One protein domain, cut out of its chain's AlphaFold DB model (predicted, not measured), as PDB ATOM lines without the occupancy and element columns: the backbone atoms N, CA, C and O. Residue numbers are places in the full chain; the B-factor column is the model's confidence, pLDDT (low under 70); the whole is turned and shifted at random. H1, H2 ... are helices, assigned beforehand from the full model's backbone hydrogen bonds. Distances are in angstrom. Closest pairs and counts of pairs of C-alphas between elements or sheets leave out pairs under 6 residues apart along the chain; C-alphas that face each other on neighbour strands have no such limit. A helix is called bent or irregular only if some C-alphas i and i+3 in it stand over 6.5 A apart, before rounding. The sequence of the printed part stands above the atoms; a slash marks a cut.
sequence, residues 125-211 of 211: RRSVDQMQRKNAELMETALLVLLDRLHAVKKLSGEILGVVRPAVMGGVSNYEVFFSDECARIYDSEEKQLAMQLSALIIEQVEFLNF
ATOM      1  N   ARG A 125     -15.327 -33.632 -13.221       97.81
ATOM      2  CA  ARG A 125     -16.404 -33.355 -12.267       97.81
ATOM      3  C   ARG A 125     -17.581 -34.300 -12.480       97.81
ATOM      4  O   ARG A 125     -18.138 -34.805 -11.513       97.81
ATOM      5  N   ARG A 126     -17.924 -34.592 -13.737       96.31
ATOM      6  CA  ARG A 126     -18.955 -35.579 -14.077       96.31
ATOM      7  C   ARG A 126     -18.607 -36.958 -13.512       96.31
ATOM      8  O   ARG A 126     -19.497 -37.615 -12.975       96.31
ATOM      9  N   SER A 127     -17.351 -37.391 -13.623       96.06
ATOM     10  CA  SER A 127     -16.887 -38.668 -13.071       96.06
ATOM     11  C   SER A 127     -16.941 -38.705 -11.547       96.06
ATOM     12  O   SER A 127     -17.400 -39.702 -10.994       96.06
ATOM     13  N   VAL A 128     -16.572 -37.610 -10.871       97.31
ATOM     14  CA  VAL A 128     -16.753 -37.461  -9.415       97.31
ATOM     15  C   VAL A 128     -18.230 -37.590  -9.047       97.31
ATOM     16  O   VAL A 128     -18.587 -38.489  -8.289       97.31
ATOM     17  N   ASP A 129     -19.103 -36.775  -9.643       95.06
ATOM     18  CA  ASP A 129     -20.544 -36.785  -9.364       95.06
ATOM     19  C   ASP A 129     -21.171 -38.169  -9.641       95.06
ATOM     20  O   ASP A 129     -22.125 -38.579  -8.979       95.06
ATOM     21  N   GLN A 130     -20.689 -38.892 -10.658       93.56
ATOM     22  CA  GLN A 130     -21.151 -40.242 -10.986       93.56
ATOM     23  C   GLN A 130     -20.695 -41.269  -9.948       93.56
ATOM     24  O   GLN A 130     -21.512 -42.078  -9.510       93.56
ATOM     25  N   MET A 131     -19.423 -41.234  -9.544       94.25
ATOM     26  CA  MET A 131     -18.891 -42.153  -8.539       94.25
ATOM     27  C   MET A 131     -19.562 -41.935  -7.179       94.25
ATOM     28  O   MET A 131     -20.013 -42.894  -6.561       94.25
ATOM     29  N   GLN A 132     -19.722 -40.676  -6.754       94.94
ATOM     30  CA  GLN A 132     -20.414 -40.332  -5.507       94.94
ATOM     31  C   GLN A 132     -21.842 -40.867  -5.476       94.94
ATOM     32  O   GLN A 132     -22.232 -41.526  -4.515       94.94
ATOM     33  N   ARG A 133     -22.616 -40.614  -6.540       92.12
ATOM     34  CA  ARG A 133     -23.990 -41.122  -6.641       92.12
ATOM     35  C   ARG A 133     -24.020 -42.641  -6.599       92.12
ATOM     36  O   ARG A 133     -24.823 -43.200  -5.866       92.12
ATOM     37  N   LYS A 134     -23.113 -43.308  -7.319       91.50
ATOM     38  CA  LYS A 134     -23.077 -44.771  -7.347       91.50
ATOM     39  C   LYS A 134     -22.752 -45.373  -5.977       91.50
ATOM     40  O   LYS A 134     -23.400 -46.340  -5.588       91.50
ATOM     41  N   ASN A 135     -21.804 -44.788  -5.242       92.88
ATOM     42  CA  ASN A 135     -21.476 -45.201  -3.873       92.88
ATOM     43  C   ASN A 135     -22.655 -44.966  -2.918       92.88
ATOM     44  O   ASN A 135     -22.998 -45.854  -2.140       92.88
ATOM     45  N   ALA A 136     -23.311 -43.807  -3.009       90.06
ATOM     46  CA  ALA A 136     -24.470 -43.484  -2.181       90.06
ATOM     47  C   ALA A 136     -25.653 -44.437  -2.435       90.06
ATOM     48  O   ALA A 136     -26.229 -44.949  -1.481       90.06
ATOM     49  N   GLU A 137     -25.972 -44.727  -3.702       88.75
ATOM     50  CA  GLU A 137     -27.026 -45.678  -4.092       88.75
ATOM     51  C   GLU A 137     -26.754 -47.097  -3.570       88.75
ATOM     52  O   GLU A 137     -27.666 -47.761  -3.069       88.75
ATOM     53  N   LEU A 138     -25.499 -47.556  -3.661       89.19
ATOM     54  CA  LEU A 138     -25.076 -48.856  -3.132       89.19
ATOM     55  C   LEU A 138     -25.253 -48.917  -1.615       89.19
ATOM     56  O   LEU A 138     -25.838 -49.873  -1.104       89.19
ATOM     57  N   MET A 139     -24.793 -47.887  -0.901       87.12
ATOM     58  CA  MET A 139     -24.911 -47.805   0.554       87.12
ATOM     59  C   MET A 139     -26.376 -47.747   1.002       87.12
ATOM     60  O   MET A 139     -26.778 -48.466   1.915       87.12
ATOM     61  N   GLU A 140     -27.206 -46.940   0.341       84.12
ATOM     62  CA  GLU A 140     -28.635 -46.851   0.639       84.12
ATOM     63  C   GLU A 140     -29.332 -48.200   0.420       84.12
ATOM     64  O   GLU A 140     -30.060 -48.676   1.294       84.12
ATOM     65  N   THR A 141     -29.064 -48.866  -0.706       85.25
ATOM     66  CA  THR A 141     -29.636 -50.188  -0.983       85.25
ATOM     67  C   THR A 141     -29.134 -51.240   0.015       85.25
ATOM     68  O   THR A 141     -29.916 -52.098   0.430       85.25
ATOM     69  N   ALA A 142     -27.879 -51.159   0.465       85.00
ATOM     70  CA  ALA A 142     -27.342 -52.026   1.514       85.00
ATOM     71  C   ALA A 142     -28.056 -51.823   2.859       85.00
ATOM     72  O   ALA A 142     -28.445 -52.797   3.503       85.00
ATOM     73  N   LEU A 143     -28.318 -50.576   3.257       82.25
ATOM     74  CA  LEU A 143     -29.096 -50.279   4.462       82.25
ATOM     75  C   LEU A 143     -30.540 -50.788   4.355       82.25
ATOM     76  O   LEU A 143     -31.084 -51.301   5.332       82.25
ATOM     77  N   LEU A 144     -31.152 -50.728   3.167       80.06
ATOM     78  CA  LEU A 144     -32.486 -51.293   2.939       80.06
ATOM     79  C   LEU A 144     -32.528 -52.815   3.123       80.06
ATOM     80  O   LEU A 144     -33.556 -53.326   3.559       80.06
ATOM     81  N   VAL A 145     -31.435 -53.548   2.871       81.69
ATOM     82  CA  VAL A 145     -31.359 -54.996   3.160       81.69
ATOM     83  C   VAL A 145     -31.544 -55.297   4.645       81.69
ATOM     84  O   VAL A 145     -32.114 -56.336   4.985       81.69
ATOM     85  N   LEU A 146     -31.112 -54.392   5.529       78.06
ATOM     86  CA  LEU A 146     -31.312 -54.534   6.974       78.06
ATOM     87  C   LEU A 146     -32.785 -54.353   7.381       78.06
ATOM     88  O   LEU A 146     -33.186 -54.857   8.427       78.06
ATOM     89  N   LEU A 147     -33.583 -53.660   6.561       77.00
ATOM     90  CA  LEU A 147     -34.987 -53.335   6.830       77.00
ATOM     91  C   LEU A 147     -35.973 -54.280   6.114       77.00
ATOM     92  O   LEU A 147     -36.923 -54.748   6.736       77.00
ATOM     93  N   ASP A 148     -35.745 -54.588   4.831       78.81
ATOM     94  CA  ASP A 148     -36.512 -55.556   4.028       78.81
ATOM     95  C   ASP A 148     -35.570 -56.425   3.181       78.81
ATOM     96  O   ASP A 148     -35.220 -56.130   2.032       78.81
ATOM     97  N   ARG A 149     -35.173 -57.553   3.770       77.62
ATOM     98  CA  ARG A 149     -34.161 -58.452   3.214       77.62
ATOM     99  C   ARG A 149     -34.552 -59.058   1.863       77.62
ATOM    100  O   ARG A 149     -33.686 -59.237   1.011       77.62
ATOM    101  N   LEU A 150     -35.818 -59.426   1.655       76.88
ATOM    102  CA  LEU A 150     -36.201 -60.241   0.492       76.88
ATOM    103  C   LEU A 150     -36.155 -59.447  -0.818       76.88
ATOM    104  O   LEU A 150     -35.676 -59.963  -1.828       76.88
ATOM    105  N   HIS A 151     -36.603 -58.190  -0.806       73.00
ATOM    106  CA  HIS A 151     -36.607 -57.351  -2.007       73.00
ATOM    107  C   HIS A 151     -35.260 -56.664  -2.245       73.00
ATOM    108  O   HIS A 151     -34.790 -56.597  -3.387       73.00
ATOM    109  N   ALA A 152     -34.604 -56.191  -1.183       80.12
ATOM    110  CA  ALA A 152     -33.394 -55.386  -1.315       80.12
ATOM    111  C   ALA A 152     -32.157 -56.208  -1.720       80.12
ATOM    112  O   ALA A 152     -31.318 -55.699  -2.461       80.12
ATOM    113  N   VAL A 153     -32.059 -57.495  -1.347       87.31
ATOM    114  CA  VAL A 153     -30.895 -58.338  -1.702       87.31
ATOM    115  C   VAL A 153     -30.754 -58.502  -3.213       87.31
ATOM    116  O   VAL A 153     -29.642 -58.430  -3.738       87.31
ATOM    117  N   LYS A 154     -31.865 -58.690  -3.939       87.62
ATOM    118  CA  LYS A 154     -31.828 -58.835  -5.403       87.62
ATOM    119  C   LYS A 154     -31.346 -57.551  -6.077       87.62
ATOM    120  O   LYS A 154     -30.532 -57.625  -6.996       87.62
ATOM    121  N   LYS A 155     -31.836 -56.394  -5.616       88.88
ATOM    122  CA  LYS A 155     -31.419 -55.079  -6.120       88.88
ATOM    123  C   LYS A 155     -29.929 -54.852  -5.853       88.88
ATOM    124  O   LYS A 155     -29.182 -54.631  -6.801       88.88
ATOM    125  N   LEU A 156     -29.499 -55.030  -4.602       89.19
ATOM    126  CA  LEU A 156     -28.107 -54.851  -4.193       89.19
ATOM    127  C   LEU A 156     -27.155 -55.761  -4.976       89.19
ATOM    128  O   LEU A 156     -26.142 -55.302  -5.492       89.19
ATOM    129  N   SER A 157     -27.505 -57.042  -5.129       89.44
ATOM    130  CA  SER A 157     -26.686 -58.007  -5.875       89.44
ATOM    131  C   SER A 157     -26.479 -57.577  -7.330       89.44
ATOM    132  O   SER A 157     -25.382 -57.712  -7.867       89.44
ATOM    133  N   GLY A 158     -27.525 -57.041  -7.974       89.56
ATOM    134  CA  GLY A 158     -27.434 -56.510  -9.334       89.56
ATOM    135  C   GLY A 158     -26.553 -55.264  -9.428       89.56
ATOM    136  O   GLY A 158     -25.755 -55.148 -10.358       89.56
ATOM    137  N   GLU A 159     -26.654 -54.354  -8.458       90.12
ATOM    138  CA  GLU A 159     -25.823 -53.146  -8.402       90.12
ATOM    139  C   GLU A 159     -24.343 -53.479  -8.179       90.12
ATOM    140  O   GLU A 159     -23.505 -52.990  -8.939       90.12
ATOM    141  N   ILE A 160     -24.030 -54.356  -7.216       90.00
ATOM    142  CA  ILE A 160     -22.669 -54.850  -6.951       90.00
ATOM    143  C   ILE A 160     -22.095 -55.506  -8.205       90.00
ATOM    144  O   ILE A 160     -20.981 -55.185  -8.620       90.00
ATOM    145  N   LEU A 161     -22.862 -56.390  -8.852       89.12
ATOM    146  CA  LEU A 161     -22.418 -57.056 -10.074       89.12
ATOM    147  C   LEU A 161     -22.104 -56.046 -11.183       89.12
ATOM    148  O   LEU A 161     -21.109 -56.210 -11.880       89.12
ATOM    149  N   GLY A 162     -22.918 -54.997 -11.329       87.38
ATOM    150  CA  GLY A 162     -22.689 -53.937 -12.310       87.38
ATOM    151  C   GLY A 162     -21.418 -53.123 -12.054       87.38
ATOM    152  O   GLY A 162     -20.801 -52.658 -13.013       87.38
ATOM    153  N   VAL A 163     -21.004 -52.975 -10.792       86.81
ATOM    154  CA  VAL A 163     -19.746 -52.305 -10.427       86.81
ATOM    155  C   VAL A 163     -18.540 -53.224 -10.611       86.81
ATOM    156  O   VAL A 163     -17.573 -52.834 -11.260       86.81
ATOM    157  N   VAL A 164     -18.606 -54.455 -10.095       84.62
ATOM    158  CA  VAL A 164     -17.495 -55.426 -10.150       84.62
ATOM    159  C   VAL A 164     -17.273 -55.955 -11.569       84.62
ATOM    160  O   VAL A 164     -16.150 -56.281 -11.951       84.62
ATOM    161  N   ARG A 165     -18.337 -56.053 -12.376       81.94
ATOM    162  CA  ARG A 165     -18.299 -56.541 -13.764       81.94
ATOM    163  C   ARG A 165     -18.938 -55.528 -14.720       81.94
ATOM    164  O   ARG A 165     -20.028 -55.769 -15.247       81.94
ATOM    165  N   PRO A 166     -18.258 -54.403 -14.987       79.38
ATOM    166  CA  PRO A 166     -18.779 -53.326 -15.815       79.38
ATOM    167  C   PRO A 166     -18.691 -53.698 -17.305       79.38
ATOM    168  O   PRO A 166     -17.790 -53.276 -18.021       79.38
ATOM    169  N   ALA A 167     -19.644 -54.497 -17.788       66.75
ATOM    170  CA  ALA A 167     -19.612 -55.085 -19.133       66.75
ATOM    171  C   ALA A 167     -19.786 -54.084 -20.295       66.75
ATOM    172  O   ALA A 167     -19.533 -54.443 -21.441       66.75
ATOM    173  N   VAL A 168     -20.242 -52.857 -20.018       64.19
ATOM    174  CA  VAL A 168     -20.620 -51.868 -21.050       64.19
ATOM    175  C   VAL A 168     -19.799 -50.584 -20.944       64.19
ATOM    176  O   VAL A 168     -19.272 -50.106 -21.941       64.19
ATOM    177  N   MET A 169     -19.655 -50.036 -19.734       71.00
ATOM    178  CA  MET A 169     -19.095 -48.695 -19.517       71.00
ATOM    179  C   MET A 169     -17.658 -48.706 -18.984       71.00
ATOM    180  O   MET A 169     -17.262 -47.723 -18.370       71.00
ATOM    181  N   GLY A 170     -16.898 -49.803 -19.117       72.75
ATOM    182  CA  GLY A 170     -15.475 -49.906 -18.726       72.75
ATOM    183  C   GLY A 170     -15.153 -49.791 -17.222       72.75
ATOM    184  O   GLY A 170     -14.058 -50.150 -16.793       72.75
ATOM    185  N   GLY A 171     -16.100 -49.335 -16.399       82.44
ATOM    186  CA  GLY A 171     -15.963 -49.215 -14.947       82.44
ATOM    187  C   GLY A 171     -14.845 -48.272 -14.527       82.44
ATOM    188  O   GLY A 171     -14.606 -47.256 -15.171       82.44
ATOM    189  N   VAL A 172     -14.152 -48.626 -13.442       85.19
ATOM    190  CA  VAL A 172     -13.091 -47.797 -12.851       85.19
ATOM    191  C   VAL A 172     -11.940 -47.526 -13.826       85.19
ATOM    192  O   VAL A 172     -11.381 -46.432 -13.798       85.19
ATOM    193  N   SER A 173     -11.647 -48.456 -14.743       86.25
ATOM    194  CA  SER A 173     -10.562 -48.304 -15.727       86.25
ATOM    195  C   SER A 173     -10.729 -47.069 -16.622       86.25
ATOM    196  O   SER A 173      -9.751 -46.452 -17.040       86.25
ATOM    197  N   ASN A 174     -11.970 -46.627 -16.854       86.56
ATOM    198  CA  ASN A 174     -12.227 -45.412 -17.621       86.56
ATOM    199  C   ASN A 174     -11.746 -44.147 -16.905       86.56
ATOM    200  O   ASN A 174     -11.439 -43.161 -17.572       86.56
ATOM    201  N   TYR A 175     -11.648 -44.164 -15.576       92.00
ATOM    202  CA  TYR A 175     -11.211 -43.011 -14.793       92.00
ATOM    203  C   TYR A 175      -9.688 -42.910 -14.662       92.00
ATOM    204  O   TYR A 175      -9.198 -41.843 -14.306       92.00
ATOM    205  N   GLU A 176      -8.931 -43.960 -15.006       91.56
ATOM    206  CA  GLU A 176      -7.463 -43.994 -14.875       91.56
ATOM    207  C   GLU A 176      -6.769 -42.843 -15.607       91.56
ATOM    208  O   GLU A 176      -5.762 -42.313 -15.143       91.56
ATOM    209  N   VAL A 177      -7.347 -42.400 -16.726       93.88
ATOM    210  CA  VAL A 177      -6.836 -41.263 -17.498       93.88
ATOM    211  C   VAL A 177      -6.714 -39.991 -16.652       93.88
ATOM    212  O   VAL A 177      -5.757 -39.242 -16.835       93.88
ATOM    213  N   PHE A 178      -7.609 -39.776 -15.680       96.62
ATOM    214  CA  PHE A 178      -7.576 -38.609 -14.796       96.62
ATOM    215  C   PHE A 178      -6.421 -38.636 -13.787       96.62
ATOM    216  O   PHE A 178      -6.136 -37.606 -13.173       96.62
ATOM    217  N   PHE A 179      -5.747 -39.774 -13.628       96.12
ATOM    218  CA  PHE A 179      -4.593 -39.941 -12.741       96.12
ATOM    219  C   PHE A 179      -3.258 -39.966 -13.498       96.12
ATOM    220  O   PHE A 179      -2.215 -40.183 -12.891       96.12
ATOM    221  N   SER A 180      -3.280 -39.740 -14.816       95.75
ATOM    222  CA  SER A 180      -2.070 -39.633 -15.637       95.75
ATOM    223  C   SER A 180      -1.304 -38.331 -15.389       95.75
ATOM    224  O   SER A 180      -1.892 -37.295 -15.055       95.75
ATOM    225  N   ASP A 181       0.008 -38.359 -15.634       96.69
ATOM    226  CA  ASP A 181       0.858 -37.166 -15.583       96.69
ATOM    227  C   ASP A 181       0.402 -36.106 -16.599       96.69
ATOM    228  O   ASP A 181       0.471 -34.906 -16.330       96.69
ATOM    229  N   GLU A 182      -0.093 -36.528 -17.766       96.25
ATOM    230  CA  GLU A 182      -0.640 -35.637 -18.790       96.25
ATOM    231  C   GLU A 182      -1.854 -34.859 -18.272       96.25
ATOM    232  O   GLU A 182      -1.917 -33.639 -18.443       96.25
ATOM    233  N   CYS A 183      -2.787 -35.536 -17.595       95.50
ATOM    234  CA  CYS A 183      -3.926 -34.882 -16.955       95.50
ATOM    235  C   CYS A 183      -3.488 -33.971 -15.799       95.50
ATOM    236  O   CYS A 183      -3.948 -32.834 -15.706       95.50
ATOM    237  N   ALA A 184      -2.546 -34.409 -14.961       96.00
ATOM    238  CA  ALA A 184      -2.065 -33.617 -13.829       96.00
ATOM    239  C   ALA A 184      -1.465 -32.257 -14.249       96.00
ATOM    240  O   ALA A 184      -1.560 -31.280 -13.498       96.00
ATOM    241  N   ARG A 185      -0.885 -32.167 -15.455       96.75
ATOM    242  CA  ARG A 185      -0.323 -30.923 -16.017       96.75
ATOM    243  C   ARG A 185      -1.376 -29.897 -16.438       96.75
ATOM    244  O   ARG A 185      -1.056 -28.712 -16.475       96.75
ATOM    245  N   ILE A 186      -2.600 -30.321 -16.766       96.38
ATOM    246  CA  ILE A 186      -3.667 -29.426 -17.255       96.38
ATOM    247  C   ILE A 186      -4.647 -28.982 -16.160       96.38
ATOM    248  O   ILE A 186      -5.553 -28.186 -16.436       96.38
ATOM    249  N   TYR A 187      -4.490 -29.510 -14.943       97.62
ATOM    250  CA  TYR A 187      -5.376 -29.214 -13.824       97.62
ATOM    251  C   TYR A 187      -5.113 -27.852 -13.193       97.62
ATOM    252  O   TYR A 187      -3.979 -27.515 -12.835       97.62
ATOM    253  N   ASP A 188      -6.195 -27.115 -12.961       97.38
ATOM    254  CA  ASP A 188      -6.209 -26.018 -11.999       97.38
ATOM    255  C   ASP A 188      -6.287 -26.534 -10.543       97.38
ATOM    256  O   ASP A 188      -6.185 -27.732 -10.265       97.38
ATOM    257  N   SER A 189      -6.388 -25.621  -9.573       96.75
ATOM    258  CA  SER A 189      -6.439 -25.986  -8.153       96.75
ATOM    259  C   SER A 189      -7.695 -26.767  -7.765       96.75
ATOM    260  O   SER A 189      -7.602 -27.648  -6.912       96.75
ATOM    261  N   GLU A 190      -8.847 -26.455  -8.360       97.00
ATOM    262  CA  GLU A 190     -10.111 -27.142  -8.070       97.00
ATOM    263  C   GLU A 190     -10.096 -28.543  -8.689       97.00
ATOM    264  O   GLU A 190     -10.425 -29.530  -8.036       97.00
ATOM    265  N   GLU A 191      -9.615 -28.665  -9.923       98.00
ATOM    266  CA  GLU A 191      -9.515 -29.942 -10.627       98.00
ATOM    267  C   GLU A 191      -8.535 -30.907  -9.952       98.00
ATOM    268  O   GLU A 191      -8.803 -32.105  -9.893       98.00
ATOM    269  N   LYS A 192      -7.448 -30.407  -9.351       97.81
ATOM    270  CA  LYS A 192      -6.569 -31.238  -8.507       97.81
ATOM    271  C   LYS A 192      -7.322 -31.827  -7.316       97.81
ATOM    272  O   LYS A 192      -7.170 -33.014  -7.030       97.81
ATOM    273  N   GLN A 193      -8.149 -31.024  -6.646       98.06
ATOM    274  CA  GLN A 193      -8.971 -31.498  -5.528       98.06
ATOM    275  C   GLN A 193     -10.010 -32.521  -6.000       98.06
ATOM    276  O   GLN A 193     -10.165 -33.561  -5.366       98.06
ATOM    277  N   LEU A 194     -10.658 -32.280  -7.144       98.25
ATOM    278  CA  LEU A 194     -11.612 -33.219  -7.740       98.25
ATOM    279  C   LEU A 194     -10.956 -34.547  -8.134       98.25
ATOM    280  O   LEU A 194     -11.541 -35.602  -7.907       98.25
ATOM    281  N   ALA A 195      -9.740 -34.525  -8.682       97.88
ATOM    282  CA  ALA A 195      -9.000 -35.743  -9.000       97.88
ATOM    283  C   ALA A 195      -8.667 -36.543  -7.729       97.88
ATOM    284  O   ALA A 195      -8.901 -37.750  -7.681       97.88
ATOM    285  N   MET A 196      -8.204 -35.877  -6.665       97.75
ATOM    286  CA  MET A 196      -7.984 -36.527  -5.367       97.75
ATOM    287  C   MET A 196      -9.280 -37.117  -4.798       97.75
ATOM    288  O   MET A 196      -9.285 -38.244  -4.304       97.75
ATOM    289  N   GLN A 197     -10.389 -36.386  -4.910       98.19
ATOM    290  CA  GLN A 197     -11.702 -36.847  -4.476       98.19
ATOM    291  C   GLN A 197     -12.166 -38.072  -5.270       98.19
ATOM    292  O   GLN A 197     -12.641 -39.034  -4.672       98.19
ATOM    293  N   LEU A 198     -11.995 -38.080  -6.597       97.88
ATOM    294  CA  LEU A 198     -12.318 -39.236  -7.435       97.88
ATOM    295  C   LEU A 198     -11.525 -40.471  -7.002       97.88
ATOM    296  O   LEU A 198     -12.098 -41.550  -6.870       97.88
ATOM    297  N   SER A 199     -10.227 -40.303  -6.735       96.75
ATOM    298  CA  SER A 199      -9.374 -41.382  -6.229       96.75
ATOM    299  C   SER A 199      -9.876 -41.917  -4.888       96.75
ATOM    300  O   SER A 199      -9.961 -43.130  -4.716       96.75
ATOM    301  N   ALA A 200     -10.228 -41.037  -3.947       96.94
ATOM    302  CA  ALA A 200     -10.734 -41.440  -2.636       96.94
ATOM    303  C   ALA A 200     -12.051 -42.227  -2.746       96.94
ATOM    304  O   ALA A 200     -12.200 -43.260  -2.105       96.94
ATOM    305  N   LEU A 201     -12.969 -41.790  -3.613       96.31
ATOM    306  CA  LEU A 201     -14.251 -42.465  -3.836       96.31
ATOM    307  C   LEU A 201     -14.100 -43.845  -4.488       96.31
ATOM    308  O   LEU A 201     -14.881 -44.750  -4.202       96.31
ATOM    309  N   ILE A 202     -13.115 -44.010  -5.377       94.00
ATOM    310  CA  ILE A 202     -12.785 -45.314  -5.966       94.00
ATOM    311  C   ILE A 202     -12.242 -46.256  -4.888       94.00
ATOM    312  O   ILE A 202     -12.659 -47.411  -4.832       94.00
ATOM    313  N   ILE A 203     -11.338 -45.773  -4.031       93.06
ATOM    314  CA  ILE A 203     -10.782 -46.565  -2.924       93.06
ATOM    315  C   ILE A 203     -11.899 -46.983  -1.965       93.06
ATOM    316  O   ILE A 203     -12.044 -48.171  -1.696       93.06
ATOM    317  N   GLU A 204     -12.740 -46.036  -1.542       91.94
ATOM    318  CA  GLU A 204     -13.917 -46.302  -0.707       91.94
ATOM    319  C   GLU A 204     -14.817 -47.373  -1.344       91.94
ATOM    320  O   GLU A 204     -15.227 -48.315  -0.665       91.94
ATOM    321  N   GLN A 205     -15.063 -47.283  -2.660       91.38
ATOM    322  CA  GLN A 205     -15.851 -48.273  -3.399       91.38
ATOM    323  C   GLN A 205     -15.274 -49.680  -3.335       91.38
ATOM    324  O   GLN A 205     -16.009 -50.647  -3.139       91.38
ATOM    325  N   VAL A 206     -13.962 -49.807  -3.489       87.38
ATOM    326  CA  VAL A 206     -13.288 -51.099  -3.390       87.38
ATOM    327  C   VAL A 206     -13.343 -51.633  -1.959       87.38
ATOM    328  O   VAL A 206     -13.579 -52.825  -1.767       87.38
ATOM    329  N   GLU A 207     -13.157 -50.775  -0.957       85.94
ATOM    330  CA  GLU A 207     -13.188 -51.177   0.449       85.94
ATOM    331  C   GLU A 207     -14.553 -51.744   0.845       85.94
ATOM    332  O   GLU A 207     -14.601 -52.867   1.344       85.94
ATOM    333  N   PHE A 208     -15.666 -51.053   0.566       83.12
ATOM    334  CA  PHE A 208     -16.982 -51.550   0.990       83.12
ATOM    335  C   PHE A 208     -17.477 -52.771   0.203       83.12
ATOM    336  O   PHE A 208     -18.350 -53.482   0.692       83.12
ATOM    337  N   LEU A 209     -16.958 -53.026  -1.005       83.69
ATOM    338  CA  LEU A 209     -17.327 -54.203  -1.806       83.69
ATOM    339  C   LEU A 209     -16.546 -55.471  -1.432       83.69
ATOM    340  O   LEU A 209     -16.943 -56.563  -1.835       83.69
ATOM    341  N   ASN A 210     -15.430 -55.333  -0.712       72.00
ATOM    342  CA  ASN A 210     -14.596 -56.458  -0.279       72.00
ATOM    343  C   ASN A 210     -15.029 -57.067   1.068       72.00
ATOM    344  O   ASN A 210     -14.501 -58.120   1.437       72.00
ATOM    345  N   PHE A 211     -15.953 -56.426   1.789       52.81
ATOM    346  CA  PHE A 211     -16.567 -56.934   3.023       52.81
ATOM    347  C   PHE A 211     -17.926 -57.585   2.745       52.81
ATOM    348  O   PHE A 211     -18.235 -58.583   3.438       52.81
TER     349      PHE A 211
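Overview. This is residues 125 to 211 of the 211 residues of the protein "DOCKER domain-containing protein" of Strongylus vulgaris (UniProt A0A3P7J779). Two long helices, H1 and H5, lie side by side over only part of their lengths, and H2 folds back along the later part of H1 to make a helical hairpin at one end of a loose, elongated whole. H3 and the short H4 lie towards the other end, from which H5 returns to the first part of H1. The printed part has 87 residues with five named helices, H1 to H5 in that order, and no named strand: the class is all helix. It is loose, with a radius of gyration of the C-alphas of 14.9 A, and spans 49 by 24 by 21 A, while residues 146 to 151 and 165 to 170 stand free.

Arrangement. Start with H1, residues 125 to 147, and H2, residues 149 to 164: they form a hairpin, at a shallow tilt of 28 degrees, opposite ways. Residues 138 to 145 alone of H1 touch H2, closest at the C-alphas of Val 145 and Ala 152, 4.9 A apart. Next, H3, residues 171 to 179, is close to but not clearly touching H2, the closest C-alphas being Val 163 and Gly 171 at 6.7 A. H4, residues 181 to 186, touches no helix and is apart from H1 and H2. H5, residues 189 to 209, touches H1 with a shallow tilt of 29 degrees, the same way; residues 125 to 135 alone of H1 do so, and the closest C-alphas, Val 128 and Leu 198, are 5.2 A apart. H3 and H5 only just touch, with 3 pairs of C-alphas within 8 A, closest at Phe 178 and Ala 195, 6.6 A. The helix packing is mostly aligned, the three touching pairs each standing at a shallow tilt. Every O i to N i+4 pair is within hydrogen-bond range in H5, against 17 of 19 in H1, 10 of 12 in H2, 1 of 2 in H4 and 0 of 5 in H3, where 5 of 6 O i to N i+3 pairs are.

Along the chain. Find C-alpha 125 at (-16.404, -33.355, -12.267); from there H1 runs 33.3 A to residue 147. H2 covers 21.6 A from residue 149 to 164. H3, residues 171 to 179, is only just irregular: C-alphas 174 and 177 are 6.8 A apart. After H4, residues 181 to 186, look for C-alpha 189 at (-6.439, -25.986, -8.153), where H5 begins its 30.9 A to C-alpha 209 at (-17.327, -54.203, -1.806).

Size, cuts and confidence. The farthest C-alphas, those of Leu 150 and Arg 185, are 49.2 A apart. The printed part has no cut and no long link, and ends at the chain's last residue, Phe 211. Its mean pLDDT is 88.7; look for values under 70 at residues 167 to 168 and residue 211.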